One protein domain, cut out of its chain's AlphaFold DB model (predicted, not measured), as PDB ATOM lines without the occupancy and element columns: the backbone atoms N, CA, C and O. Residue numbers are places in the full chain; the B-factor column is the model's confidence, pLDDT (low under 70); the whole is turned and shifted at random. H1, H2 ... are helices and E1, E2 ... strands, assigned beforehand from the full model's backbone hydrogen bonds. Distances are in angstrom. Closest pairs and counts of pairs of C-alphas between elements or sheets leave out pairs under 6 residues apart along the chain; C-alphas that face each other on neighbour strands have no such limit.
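What this domain is: This is residues 2 to 77 and 146 to 164 of the 171 residues of an uncharacterized protein of Marinitoga sp. 4572_148 (UniProt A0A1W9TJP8). A small sheet of three parallel strands forms a wall, with H3 over one face and the other face bare; H2 packs crosswise on H3, and residues 2 to 15, which include H1, stick out. The printed part has 95 residues with four named helices and three named strands, in the order H1 H2 E1 H3 E2 H4 E3. The sheet's order is E1 E2 E3, and the class is mixed, helices and strands. The whole is compact, with a radius of gyration of the C-alphas of 14.2 A and spans of 37 by 32 by 24 A.

How they stand to each other: H1, residues 6 to 13, is apart from H2, residues 21 to 34. H2 touches residues 50 to 55 of H3, residues 47 to 58, at a steep tilt of 68 degrees, only just short of about perpendicular; the closest C-alphas, of Ala 25 and Leu 55, are 4.8 A apart. E1, residues 40 to 45, H3 and E2, residues 63 to 69, form a strand-helix-strand unit, two parallel neighbour strands with a helix between, and its crossover is right-handed. N 42 and O 65 of E1 and E2 are 2.9 A apart, within hydrogen-bond range. H3 is on the sheet at a height of 7.9 A, two layers, and runs along the strands, at 15 degrees to E1 on the local plane. E3, residues 155 to 159, is parallel to E2, with N 159 and O 68 2.8 A apart. H4, residues 146 to 149, only just touches H3, with 3 pairs of C-alphas within 8 A, the closest being Phe 57 and Ala 149 at 5.5 A. Every O i to N i+4 pair is within hydrogen-bond range in H2 and H3; H1 has 1 of 4, beside 3 of 5 O i to N i+3 pairs, and H4 is too short for an O i to N i+4 pair.

Where its parts are: H1 begins at C-alpha 6 (148.476, 122.306, 135.335) and is 11.8 A long. H2 is 20.1 A, E1 15.9 A, H3 16.9 A, E2 16.1 A and H4 5.3 A long. E3, 13.4 A, ends at C-alpha 159 (179.032, 113.315, 134.054).

The domain as a whole: The C-alphas of Asn 3 and Glu 147, the two farthest apart, are 41.4 A apart. Residues 78 to 145 are not printed, and C-alphas 77 and 146 are 13.4 A apart across the cut. Of the links printed whole, none is long. Residues 2 to 16 have pLDDT under 70.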
ATOM      1  N   LYS A   2     148.184 114.166 145.910       37.88
ATOM      2  CA  LYS A   2     147.263 115.171 145.350       37.88
ATOM      3  C   LYS A   2     147.777 115.617 143.980       37.88
ATOM      4  O   LYS A   2     148.948 115.955 143.857       37.88
ATOM      5  N   ASN A   3     146.880 115.613 142.992       38.66
ATOM      6  CA  ASN A   3     147.074 116.154 141.649       38.66
ATOM      7  C   ASN A   3     147.686 117.559 141.713       38.66
ATOM      8  O   ASN A   3     146.992 118.529 142.024       38.66
ATOM      9  N   ILE A   4     148.973 117.664 141.385       43.78
ATOM     10  CA  ILE A   4     149.627 118.930 141.066       43.78
ATOM     11  C   ILE A   4     149.085 119.320 139.687       43.78
ATOM     12  O   ILE A   4     149.587 118.898 138.650       43.78
ATOM     13  N   SER A   5     147.941 120.001 139.676       40.22
ATOM     14  CA  SER A   5     147.244 120.361 138.446       40.22
ATOM     15  C   SER A   5     148.049 121.391 137.646       40.22
ATOM     16  O   SER A   5     148.751 122.233 138.206       40.22
ATOM     17  N   LYS A   6     147.897 121.359 136.314       37.41
ATOM     18  CA  LYS A   6     148.476 122.306 135.335       37.41
ATOM     19  C   LYS A   6     148.296 123.798 135.693       37.41
ATOM     20  O   LYS A   6     149.014 124.637 135.161       37.41
ATOM     21  N   LEU A   7     147.373 124.134 136.598       31.05
ATOM     22  CA  LEU A   7     147.136 125.494 137.090       31.05
ATOM     23  C   LEU A   7     148.253 125.999 138.027       31.05
ATOM     24  O   LEU A   7     148.486 127.202 138.119       31.05
ATOM     25  N   THR A   8     148.965 125.090 138.697       42.88
ATOM     26  CA  THR A   8     150.059 125.415 139.620       42.88
ATOM     27  C   THR A   8     151.324 125.838 138.871       42.88
ATOM     28  O   THR A   8     151.973 126.788 139.287       42.88
ATOM     29  N   ILE A   9     151.626 125.218 137.723       41.81
ATOM     30  CA  ILE A   9     152.848 125.491 136.945       41.81
ATOM     31  C   ILE A   9     152.820 126.902 136.332       41.81
ATOM     32  O   ILE A   9     153.782 127.649 136.492       41.81
ATOM     33  N   ARG A  10     151.694 127.328 135.734       38.69
ATOM     34  CA  ARG A  10     151.550 128.699 135.196       38.69
ATOM     35  C   ARG A  10     151.785 129.781 136.257       38.69
ATOM     36  O   ARG A  10     152.416 130.784 135.966       38.69
ATOM     37  N   LYS A  11     151.361 129.546 137.505       41.59
ATOM     38  CA  LYS A  11     151.579 130.476 138.627       41.59
ATOM     39  C   LYS A  11     153.046 130.646 139.039       41.59
ATOM     40  O   LYS A  11     153.303 131.556 139.824       41.59
ATOM     41  N   PHE A  12     153.966 129.788 138.594       50.16
ATOM     42  CA  PHE A  12     155.398 129.889 138.898       50.16
ATOM     43  C   PHE A  12     156.209 130.513 137.758       50.16
ATOM     44  O   PHE A  12     157.172 131.217 138.040       50.16
ATOM     45  N   VAL A  13     155.802 130.320 136.499       49.91
ATOM     46  CA  VAL A  13     156.504 130.890 135.331       49.91
ATOM     47  C   VAL A  13     156.492 132.426 135.363       49.91
ATOM     48  O   VAL A  13     157.518 133.053 135.112       49.91
ATOM     49  N   ASP A  14     155.388 133.034 135.809       52.62
ATOM     50  CA  ASP A  14     155.262 134.496 135.947       52.62
ATOM     51  C   ASP A  14     156.038 135.082 137.150       52.62
ATOM     52  O   ASP A  14     156.021 136.294 137.360       52.62
ATOM     53  N   ARG A  15     156.717 134.251 137.962       62.34
ATOM     54  CA  ARG A  15     157.435 134.685 139.181       62.34
ATOM     55  C   ARG A  15     158.936 134.863 139.012       62.34
ATOM     56  O   ARG A  15     159.588 135.275 139.967       62.34
ATOM     57  N   ILE A  16     159.504 134.547 137.848       65.50
ATOM     58  CA  ILE A  16     160.918 134.844 137.605       65.50
ATOM     59  C   ILE A  16     161.043 136.352 137.371       65.50
ATOM     60  O   ILE A  16     160.843 136.856 136.260       65.50
ATOM     61  N   GLU A  17     161.327 137.064 138.461       73.94
ATOM     62  CA  GLU A  17     161.543 138.514 138.477       73.94
ATOM     63  C   GLU A  17     162.789 138.894 137.670       73.94
ATOM     64  O   GLU A  17     162.792 139.895 136.956       73.94
ATOM     65  N   LYS A  18     163.838 138.067 137.751       87.56
ATOM     66  CA  LYS A  18     165.092 138.222 137.010       87.56
ATOM     67  C   LYS A  18     165.777 136.876 136.787       87.56
ATOM     68  O   LYS A  18     165.627 135.958 137.590       87.56
ATOM     69  N   CYS A  19     166.585 136.798 135.734       93.44
ATOM     70  CA  CYS A  19     167.482 135.667 135.521       93.44
ATOM     71  C   CYS A  19     168.717 135.807 136.400       93.44
ATOM     72  O   CYS A  19     169.539 136.704 136.195       93.44
ATOM     73  N   ASP A  20     168.826 134.938 137.396       95.62
ATOM     74  CA  ASP A  20     169.881 134.980 138.398       95.62
ATOM     75  C   ASP A  20     170.035 133.579 139.004       95.62
ATOM     76  O   ASP A  20     169.068 133.004 139.506       95.62
ATOM     77  N   ILE A  21     171.234 133.000 138.905       97.62
ATOM     78  CA  ILE A  21     171.484 131.610 139.319       97.62
ATOM     79  C   ILE A  21     171.283 131.429 140.826       97.62
ATOM     80  O   ILE A  21     170.749 130.409 141.262       97.62
ATOM     81  N   ASP A  22     171.671 132.428 141.613       96.88
ATOM     82  CA  ASP A  22     171.530 132.408 143.062       96.88
ATOM     83  C   ASP A  22     170.058 132.503 143.473       96.88
ATOM     84  O   ASP A  22     169.614 131.773 144.358       96.88
ATOM     85  N   LEU A  23     169.273 133.323 142.769       95.44
ATOM     86  CA  LEU A  23     167.822 133.375 142.964       95.44
ATOM     87  C   LEU A  23     167.148 132.037 142.625       95.44
ATOM     88  O   LEU A  23     166.254 131.590 143.343       95.44
ATOM     89  N   TYR A  24     167.581 131.367 141.554       96.31
ATOM     90  CA  TYR A  24     167.075 130.032 141.221       96.31
ATOM     91  C   TYR A  24     167.404 129.012 142.319       96.31
ATOM     92  O   TYR A  24     166.554 128.185 142.653       96.31
ATOM     93  N   ALA A  25     168.597 129.083 142.916       97.38
ATOM     94  CA  ALA A  25     168.969 128.226 144.041       97.38
ATOM     95  C   ALA A  25     168.111 128.504 145.283       97.38
ATOM     96  O   ALA A  25     167.657 127.561 145.937       97.38
ATOM     97  N   ASP A  26     167.807 129.774 145.555       96.25
ATOM     98  CA  ASP A  26     166.912 130.172 146.644       96.25
ATOM     99  C   ASP A  26     165.499 129.613 146.447       96.25
ATOM    100  O   ASP A  26     164.907 129.093 147.395       96.25
ATOM    101  N   TYR A  27     164.980 129.602 145.215       95.06
ATOM    102  CA  TYR A  27     163.697 128.958 144.916       95.06
ATOM    103  C   TYR A  27     163.711 127.448 145.165       95.06
ATOM    104  O   TYR A  27     162.738 126.916 145.703       95.06
ATOM    105  N   VAL A  28     164.804 126.751 144.834       96.75
ATOM    106  CA  VAL A  28     164.938 125.318 145.145       96.75
ATOM    107  C   VAL A  28     164.983 125.100 146.656       96.75
ATOM    108  O   VAL A  28     164.271 124.237 147.168       96.75
ATOM    109  N   LYS A  29     165.747 125.913 147.392       97.31
ATOM    110  CA  LYS A  29     165.805 125.852 148.859       97.31
ATOM    111  C   LYS A  29     164.427 126.084 149.483       97.31
ATOM    112  O   LYS A  29     164.013 125.313 150.345       97.31
ATOM    113  N   MET A  30     163.694 127.102 149.028       95.62
ATOM    114  CA  MET A  30     162.327 127.388 149.483       95.62
ATOM    115  C   MET A  30     161.370 126.232 149.184       95.62
ATOM    116  O   MET A  30     160.544 125.880 150.023       95.62
ATOM    117  N   PHE A  31     161.489 125.616 148.006       95.31
ATOM    118  CA  PHE A  31     160.709 124.434 147.648       95.31
ATOM    119  C   PHE A  31     161.009 123.250 148.577       95.31
ATOM    120  O   PHE A  31     160.084 122.579 149.035       95.31
ATOM    121  N   MET A  32     162.283 123.014 148.895       97.38
ATOM    122  CA  MET A  32     162.681 121.984 149.853       97.38
ATOM    123  C   MET A  32     162.100 122.254 151.243       97.38
ATOM    124  O   MET A  32     161.529 121.343 151.836       97.38
ATOM    125  N   ASP A  33     162.185 123.488 151.742       95.38
ATOM    126  CA  ASP A  33     161.632 123.860 153.049       95.38
ATOM    127  C   ASP A  33     160.111 123.668 153.119       95.38
ATOM    128  O   ASP A  33     159.607 123.088 154.080       95.38
ATOM    129  N   GLU A  34     159.380 124.101 152.087       94.69
ATOM    130  CA  GLU A  34     157.919 123.954 152.011       94.69
ATOM    131  C   GLU A  34     157.503 122.476 152.034       94.69
ATOM    132  O   GLU A  34     156.529 122.089 152.684       94.69
ATOM    133  N   LEU A  35     158.277 121.620 151.363       96.31
ATOM    134  CA  LEU A  35     158.069 120.174 151.373       96.31
ATOM    135  C   LEU A  35     158.680 119.466 152.588       96.31
ATOM    136  O   LEU A  35     158.515 118.250 152.712       96.31
ATOM    137  N   LYS A  36     159.346 120.201 153.489       96.69
ATOM    138  CA  LYS A  36     160.067 119.667 154.655       96.69
ATOM    139  C   LYS A  36     161.129 118.630 154.272       96.69
ATOM    140  O   LYS A  36     161.303 117.608 154.933       96.69
ATOM    141  N   ILE A  37     161.819 118.884 153.165       98.06
ATOM    142  CA  ILE A  37     162.981 118.122 152.718       98.06
ATOM    143  C   ILE A  37     164.208 118.734 153.391       98.06
ATOM    144  O   ILE A  37     164.690 119.802 153.008       98.06
ATOM    145  N   GLU A  38     164.709 118.052 154.418       98.06
ATOM    146  CA  GLU A  38     165.882 118.515 155.166       98.06
ATOM    147  C   GLU A  38     167.163 118.421 154.336       98.06
ATOM    148  O   GLU A  38     167.968 119.345 154.330       98.06
ATOM    149  N   THR A  39     167.331 117.328 153.589       98.25
ATOM    150  CA  THR A  39     168.490 117.104 152.725       98.25
ATOM    151  C   THR A  39     168.114 116.228 151.534       98.25
ATOM    152  O   THR A  39     167.183 115.422 151.621       98.25
ATOM    153  N   ALA A  40     168.814 116.393 150.415       98.44
ATOM    154  CA  ALA A  40     168.628 115.578 149.220       98.44
ATOM    155  C   ALA A  40     169.937 115.407 148.441       98.44
ATOM    156  O   ALA A  40     170.894 116.166 148.600       98.44
ATOM    157  N   ILE A  41     169.957 114.419 147.545       98.69
ATOM    158  CA  ILE A  41     170.946 114.373 146.468       98.69
ATOM    159  C   ILE A  41     170.530 115.407 145.424       98.69
ATOM    160  O   ILE A  41     169.440 115.314 144.856       98.69
ATOM    161  N   ILE A  42     171.401 116.378 145.169       98.62
ATOM    162  CA  ILE A  42     171.136 117.465 144.230       98.62
ATOM    163  C   ILE A  42     171.698 117.083 142.867       98.62
ATOM    164  O   ILE A  42     172.887 116.805 142.725       98.62
ATOM    165  N   VAL A  43     170.838 117.071 141.853       98.50
ATOM    166  CA  VAL A  43     171.220 116.774 140.472       98.50
ATOM    167  C   VAL A  43     170.979 118.015 139.625       98.50
ATOM    168  O   VAL A  43     169.870 118.546 139.616       98.50
ATOM    169  N   GLY A  44     172.009 118.470 138.918       98.12
ATOM    170  CA  GLY A  44     171.933 119.626 138.033       98.12
ATOM    171  C   GLY A  44     172.469 119.297 136.645       98.12
ATOM    172  O   GLY A  44     173.552 118.729 136.516       98.12
ATOM    173  N   HIS A  45     171.711 119.669 135.616       96.62
ATOM    174  CA  HIS A  45     172.101 119.539 134.213       96.62
ATOM    175  C   HIS A  45     172.304 120.919 133.582       96.62
ATOM    176  O   HIS A  45     171.449 121.788 133.772       96.62
ATOM    177  N   SER A  46     173.390 121.131 132.829       95.12
ATOM    178  CA  SER A  46     173.650 122.398 132.125       95.12
ATOM    179  C   SER A  46     173.569 123.614 133.062       95.12
ATOM    180  O   SER A  46     174.252 123.644 134.091       95.12
ATOM    181  N   LEU A  47     172.715 124.601 132.773       96.25
ATOM    182  CA  LEU A  47     172.443 125.737 133.664       96.25
ATOM    183  C   LEU A  47     171.966 125.295 135.055       96.25
ATOM    184  O   LEU A  47     172.372 125.873 136.062       96.25
ATOM    185  N   GLY A  48     171.155 124.237 135.136       97.75
ATOM    186  CA  GLY A  48     170.715 123.655 136.406       97.75
ATOM    187  C   GLY A  48     171.876 123.127 137.252       97.75
ATOM    188  O   GLY A  48     171.761 123.040 138.470       97.75
ATOM    189  N   GLY A  49     173.019 122.830 136.634       97.75
ATOM    190  CA  GLY A  49     174.260 122.530 137.334       97.75
ATOM    191  C   GLY A  49     174.855 123.736 138.069       97.75
ATOM    192  O   GLY A  49     175.349 123.580 139.183       97.75
ATOM    193  N   ALA A  50     174.741 124.956 137.531       97.88
ATOM    194  CA  ALA A  50     175.105 126.176 138.265       97.88
ATOM    195  C   ALA A  50     174.160 126.425 139.451       97.88
ATOM    196  O   ALA A  50     174.608 126.786 140.537       97.88
ATOM    197  N   VAL A  51     172.862 126.160 139.268       98.50
ATOM    198  CA  VAL A  51     171.858 126.249 140.343       98.50
ATOM    199  C   VAL A  51     172.149 125.232 141.449       98.50
ATOM    200  O   VAL A  51     172.147 125.581 142.627       98.50
ATOM    201  N   ALA A  52     172.467 123.986 141.080       98.50
ATOM    202  CA  ALA A  52     172.857 122.932 142.015       98.50
ATOM    203  C   ALA A  52     174.121 123.294 142.809       98.50
ATOM    204  O   ALA A  52     174.166 123.066 144.020       98.50
ATOM    205  N   GLN A  53     175.118 123.880 142.136       98.31
ATOM    206  CA  GLN A  53     176.334 124.397 142.764       98.31
ATOM    207  C   GLN A  53     176.011 125.512 143.762       98.31
ATOM    208  O   GLN A  53     176.380 125.399 144.927       98.31
ATOM    209  N   SER A  54     175.263 126.539 143.349       98.31
ATOM    210  CA  SER A  54     174.868 127.648 144.228       98.31
ATOM    211  C   SER A  54     174.111 127.157 145.467       98.31
ATOM    212  O   SER A  54     174.517 127.459 146.593       98.31
ATOM    213  N   LEU A  55     173.093 126.303 145.279       98.56
ATOM    214  CA  LEU A  55     172.337 125.682 146.371       98.56
ATOM    215  C   LEU A  55     173.268 124.929 147.325       98.56
ATOM    216  O   LEU A  55     173.246 125.163 148.529       98.56
ATOM    217  N   SER A  56     174.104 124.041 146.788       98.19
ATOM    218  CA  SER A  56     174.953 123.160 147.593       98.19
ATOM    219  C   SER A  56     176.059 123.912 148.328       98.19
ATOM    220  O   SER A  56     176.449 123.507 149.418       98.19
ATOM    221  N   PHE A  57     176.591 124.993 147.760       97.94
ATOM    222  CA  PHE A  57     177.690 125.737 148.375       97.94
ATOM    223  C   PHE A  57     177.212 126.777 149.392       97.94
ATOM    224  O   PHE A  57     177.896 127.004 150.390       97.94
ATOM    225  N   ARG A  58     176.047 127.394 149.163       97.38
ATOM    226  CA  ARG A  58     175.432 128.347 150.104       97.38
ATOM    227  C   ARG A  58     174.658 127.656 151.227       97.38
ATOM    228  O   ARG A  58     174.620 128.188 152.333       97.38
ATOM    229  N   TYR A  59     174.072 126.495 150.940       97.06
ATOM    230  CA  TYR A  59     173.239 125.707 151.855       97.06
ATOM    231  C   TYR A  59     173.714 124.243 151.901       97.06
ATOM    232  O   TYR A  59     172.985 123.330 151.496       97.06
ATOM    233  N   PRO A  60     174.961 123.978 152.336       96.69
ATOM    234  CA  PRO A  60     175.543 122.633 152.312       96.69
ATOM    235  C   PRO A  60     174.744 121.598 153.112       96.69
ATOM    236  O   PRO A  60     174.759 120.418 152.765       96.69
ATOM    237  N   GLU A  61     174.000 122.015 154.135       96.19
ATOM    238  CA  GLU A  61     173.099 121.157 154.909       96.19
ATOM    239  C   GLU A  61     171.956 120.567 154.066       96.19
ATOM    240  O   GLU A  61     171.496 119.453 154.330       96.19
ATOM    241  N   LYS A  62     171.543 121.266 153.001       97.44
ATOM    242  CA  LYS A  62     170.487 120.815 152.084       97.44
ATOM    243  C   LYS A  62     170.976 119.781 151.066       97.44
ATOM    244  O   LYS A  62     170.157 119.127 150.424       97.44
ATOM    245  N   SER A  63     172.289 119.606 150.910       97.81
ATOM    246  CA  SER A  63     172.888 118.816 149.830       97.81
ATOM    247  C   SER A  63     173.726 117.661 150.371       97.81
ATOM    248  O   SER A  63     174.881 117.847 150.747       97.81
ATOM    249  N   GLU A  64     173.176 116.444 150.371       97.81
ATOM    250  CA  GLU A  64     173.887 115.231 150.814       97.81
ATOM    251  C   GLU A  64     175.029 114.859 149.853       97.81
ATOM    252  O   GLU A  64     176.120 114.461 150.267       97.81
ATOM    253  N   LYS A  65     174.762 114.962 148.548       98.31
ATOM    254  CA  LYS A  65     175.691 114.724 147.436       98.31
ATOM    255  C   LYS A  65     175.254 115.568 146.248       98.31
ATOM    256  O   LYS A  65     174.070 115.886 146.128       98.31
ATOM    257  N   MET A  66     176.179 115.840 145.334       98.25
ATOM    258  CA  MET A  66     175.891 116.588 144.113       98.25
ATOM    259  C   MET A  66     176.272 115.792 142.859       98.25
ATOM    260  O   MET A  66     177.353 115.208 142.786       98.25
ATOM    261  N   LEU A  67     175.385 115.775 141.867       98.38
ATOM    262  CA  LEU A  67     175.627 115.230 140.533       98.38
ATOM    263  C   LEU A  67     175.489 116.350 139.502       98.38
ATOM    264  O   LEU A  67     174.437 116.976 139.395       98.38
ATOM    265  N   LEU A  68     176.552 116.575 138.739       97.81
ATOM    266  CA  LEU A  68     176.645 117.607 137.715       97.81
ATOM    267  C   LEU A  68     176.752 116.941 136.344       97.81
ATOM    268  O   LEU A  68     177.746 116.277 136.058       97.81
ATOM    269  N   ILE A  69     175.716 117.090 135.522       96.75
ATOM    270  CA  ILE A  69     175.617 116.499 134.181       96.75
ATOM    271  C   ILE A  69     175.789 117.627 133.174       96.75
ATOM    272  O   ILE A  69     174.957 118.530 133.148       96.75
ATOM    273  N   ASP A  70     176.871 117.618 132.399       94.81
ATOM    274  CA  ASP A  70     177.155 118.669 131.410       94.81
ATOM    275  C   ASP A  70     176.947 120.074 131.996       94.81
ATOM    276  O   ASP A  70     176.315 120.943 131.410       94.81
ATOM    277  N   SER A  71     177.383 120.264 133.245       95.19
ATOM    278  CA  SER A  71     177.080 121.453 134.043       95.19
ATOM    279  C   SER A  71     177.885 122.658 133.584       95.19
ATOM    280  O   SER A  71     179.066 122.539 133.262       95.19
ATOM    281  N   ALA A  72     177.294 123.845 133.720       94.12
ATOM    282  CA  ALA A  72     178.064 125.081 133.700       94.12
ATOM    283  C   ALA A  72     179.232 125.029 134.717       94.12
ATOM    284  O   ALA A  72     179.072 124.463 135.811       94.12
ATOM    285  N   PRO A  73     180.401 125.596 134.365       93.19
ATOM    286  CA  PRO A  73     181.595 125.565 135.200       93.19
ATOM    287  C   PRO A  73     181.431 126.435 136.451       93.19
ATOM    288  O   PRO A  73     180.579 127.324 136.516       93.19
ATOM    289  N   ILE A  74     182.277 126.181 137.447       94.38
ATOM    290  CA  ILE A  74     182.199 126.821 138.764       94.38
ATOM    291  C   ILE A  74     182.517 128.324 138.718       94.38
ATOM    292  O   ILE A  74     182.023 129.097 139.538       94.38
ATOM    293  N   GLU A  75     183.318 128.747 137.742       94.50
ATOM    294  CA  GLU A  75     183.677 130.137 137.447       94.50
ATOM    295  C   GLU A  75     182.725 130.845 136.467       94.50
ATOM    296  O   GLU A  75     183.016 131.962 136.035       94.50
ATOM    297  N   GLY A  76     181.617 130.196 136.097       93.31
ATOM    298  CA  GLY A  76     180.637 130.739 135.163       93.31
ATOM    299  C   GLY A  76     180.966 130.518 133.689       93.31
ATOM    300  O   GLY A  76     182.099 130.240 133.292       93.31
ATOM    301  N   LEU A  77     179.936 130.624 132.851       91.88
ATOM    302  CA  LEU A  77     180.040 130.422 131.407       91.88
ATOM    303  C   LEU A  77     179.938 131.771 130.700       91.88
ATOM    304  O   LEU A  77     178.884 132.400 130.710       91.88
ATOM    305  N   ILE A 146     184.147 129.603 143.167       96.56
ATOM    306  CA  ILE A 146     185.425 128.994 143.579       96.56
ATOM    307  C   ILE A 146     185.640 129.112 145.094       96.56
ATOM    308  O   ILE A 146     186.010 128.139 145.750       96.56
ATOM    309  N   GLU A 147     185.380 130.290 145.665       96.88
ATOM    310  CA  GLU A 147     185.562 130.514 147.101       96.88
ATOM    311  C   GLU A 147     184.500 129.796 147.943       96.88
ATOM    312  O   GLU A 147     184.840 129.158 148.939       96.88
ATOM    313  N   LEU A 148     183.229 129.830 147.529       95.25
ATOM    314  CA  LEU A 148     182.143 129.154 148.246       95.25
ATOM    315  C   LEU A 148     182.317 127.629 148.241       95.25
ATOM    316  O   LEU A 148     182.080 126.967 149.252       95.25
ATOM    317  N   ALA A 149     182.810 127.075 147.135       96.12
ATOM    318  CA  ALA A 149     183.031 125.646 146.972       96.12
ATOM    319  C   ALA A 149     184.037 125.066 147.974       96.12
ATOM    320  O   ALA A 149     183.942 123.890 148.322       96.12
ATOM    321  N   LYS A 150     184.960 125.881 148.513       95.00
ATOM    322  CA  LYS A 150     185.915 125.442 149.549       95.00
ATOM    323  C   LYS A 150     185.216 124.917 150.805       95.00
ATOM    324  O   LYS A 150     185.779 124.065 151.504       95.00
ATOM    325  N   ASN A 151     184.002 125.393 151.080       89.75
ATOM    326  CA  ASN A 151     183.216 125.008 152.249       89.75
ATOM    327  C   ASN A 151     182.399 123.728 152.025       89.75
ATOM    328  O   ASN A 151     181.966 123.106 152.993       89.75
ATOM    329  N   TYR A 152     182.238 123.282 150.778       95.88
ATOM    330  CA  TYR A 152     181.507 122.062 150.464       95.88
ATOM    331  C   TYR A 152     182.406 120.832 150.602       95.88
ATOM    332  O   TYR A 152     183.443 120.723 149.949       95.88
ATOM    333  N   LYS A 153     182.028 119.900 151.483       96.12
ATOM    334  CA  LYS A 153     182.818 118.690 151.792       96.12
ATOM    335  C   LYS A 153     182.179 117.390 151.307       96.12
ATOM    336  O   LYS A 153     182.793 116.329 151.406       96.12
ATOM    337  N   ASN A 154     180.958 117.470 150.793       96.81
ATOM    338  CA  ASN A 154     180.214 116.307 150.339       96.81
ATOM    339  C   ASN A 154     180.674 115.866 148.943       96.81
ATOM    340  O   ASN A 154     181.398 116.570 148.236       96.81
ATOM    341  N   LYS A 155     180.297 114.644 148.556       97.75
ATOM    342  CA  LYS A 155     180.758 114.042 147.299       97.75
ATOM    343  C   LYS A 155     180.100 114.720 146.100       97.75
ATOM    344  O   LYS A 155     178.880 114.878 146.075       97.75
ATOM    345  N   VAL A 156     180.913 115.014 145.089       97.69
ATOM    346  CA  VAL A 156     180.467 115.516 143.787       97.69
ATOM    347  C   VAL A 156     180.823 114.496 142.710       97.69
ATOM    348  O   VAL A 156     181.962 114.033 142.655       97.69
ATOM    349  N   LEU A 157     179.859 114.143 141.863       97.56
ATOM    350  CA  LEU A 157     180.079 113.365 140.645       97.56
ATOM    351  C   LEU A 157     179.836 114.260 139.430       97.56
ATOM    352  O   LEU A 157     178.820 114.946 139.361       97.56
ATOM    353  N   PHE A 158     180.751 114.217 138.467       95.50
ATOM    354  CA  PHE A 158     180.613 114.882 137.176       95.50
ATOM    355  C   PHE A 158     180.344 113.836 136.093       95.50
ATOM    356  O   PHE A 158     181.061 112.838 136.003       95.50
ATOM    357  N   ILE A 159     179.322 114.068 135.275       95.06
ATOM    358  CA  ILE A 159     179.032 113.315 134.054       95.06
ATOM    359  C   ILE A 159     179.101 114.300 132.897       95.06
ATOM    360  O   ILE A 159     178.543 115.387 132.974       95.06
ATOM    361  N   VAL A 160     179.805 113.910 131.843       92.44
ATOM    362  CA  VAL A 160     180.068 114.759 130.682       92.44
ATOM    363  C   VAL A 160     179.821 114.009 129.379       92.44
ATOM    364  O   VAL A 160     180.296 112.884 129.179       92.44
ATOM    365  N   GLY A 161     179.104 114.646 128.468       91.12
ATOM    366  CA  GLY A 161     178.890 114.213 127.109       91.12
ATOM    367  C   GLY A 161     180.164 114.386 126.294       91.12
ATOM    368  O   GLY A 161     180.622 115.489 126.026       91.12
ATOM    369  N   LYS A 162     180.723 113.281 125.790       89.69
ATOM    370  CA  LYS A 162     181.897 113.321 124.892       89.69
ATOM    371  C   LYS A 162     181.672 114.184 123.635       89.69
ATOM    372  O   LYS A 162     182.639 114.608 123.010       89.69
ATOM    373  N   LYS A 163     180.412 114.368 123.236       89.25
ATOM    374  CA  LYS A 163     179.981 115.128 122.056       89.25
ATOM    375  C   LYS A 163     179.299 116.454 122.427       89.25
ATOM    376  O   LYS A 163     178.681 117.050 121.554       89.25
ATOM    377  N   ASP A 164     179.368 116.882 123.690       88.25
ATOM    378  CA  ASP A 164     178.818 118.175 124.093       88.25
ATOM    379  C   ASP A 164     179.641 119.304 123.448       88.25
ATOM    380  O   ASP A 164     180.870 119.345 123.550       88.25
TER     381      ASP A 164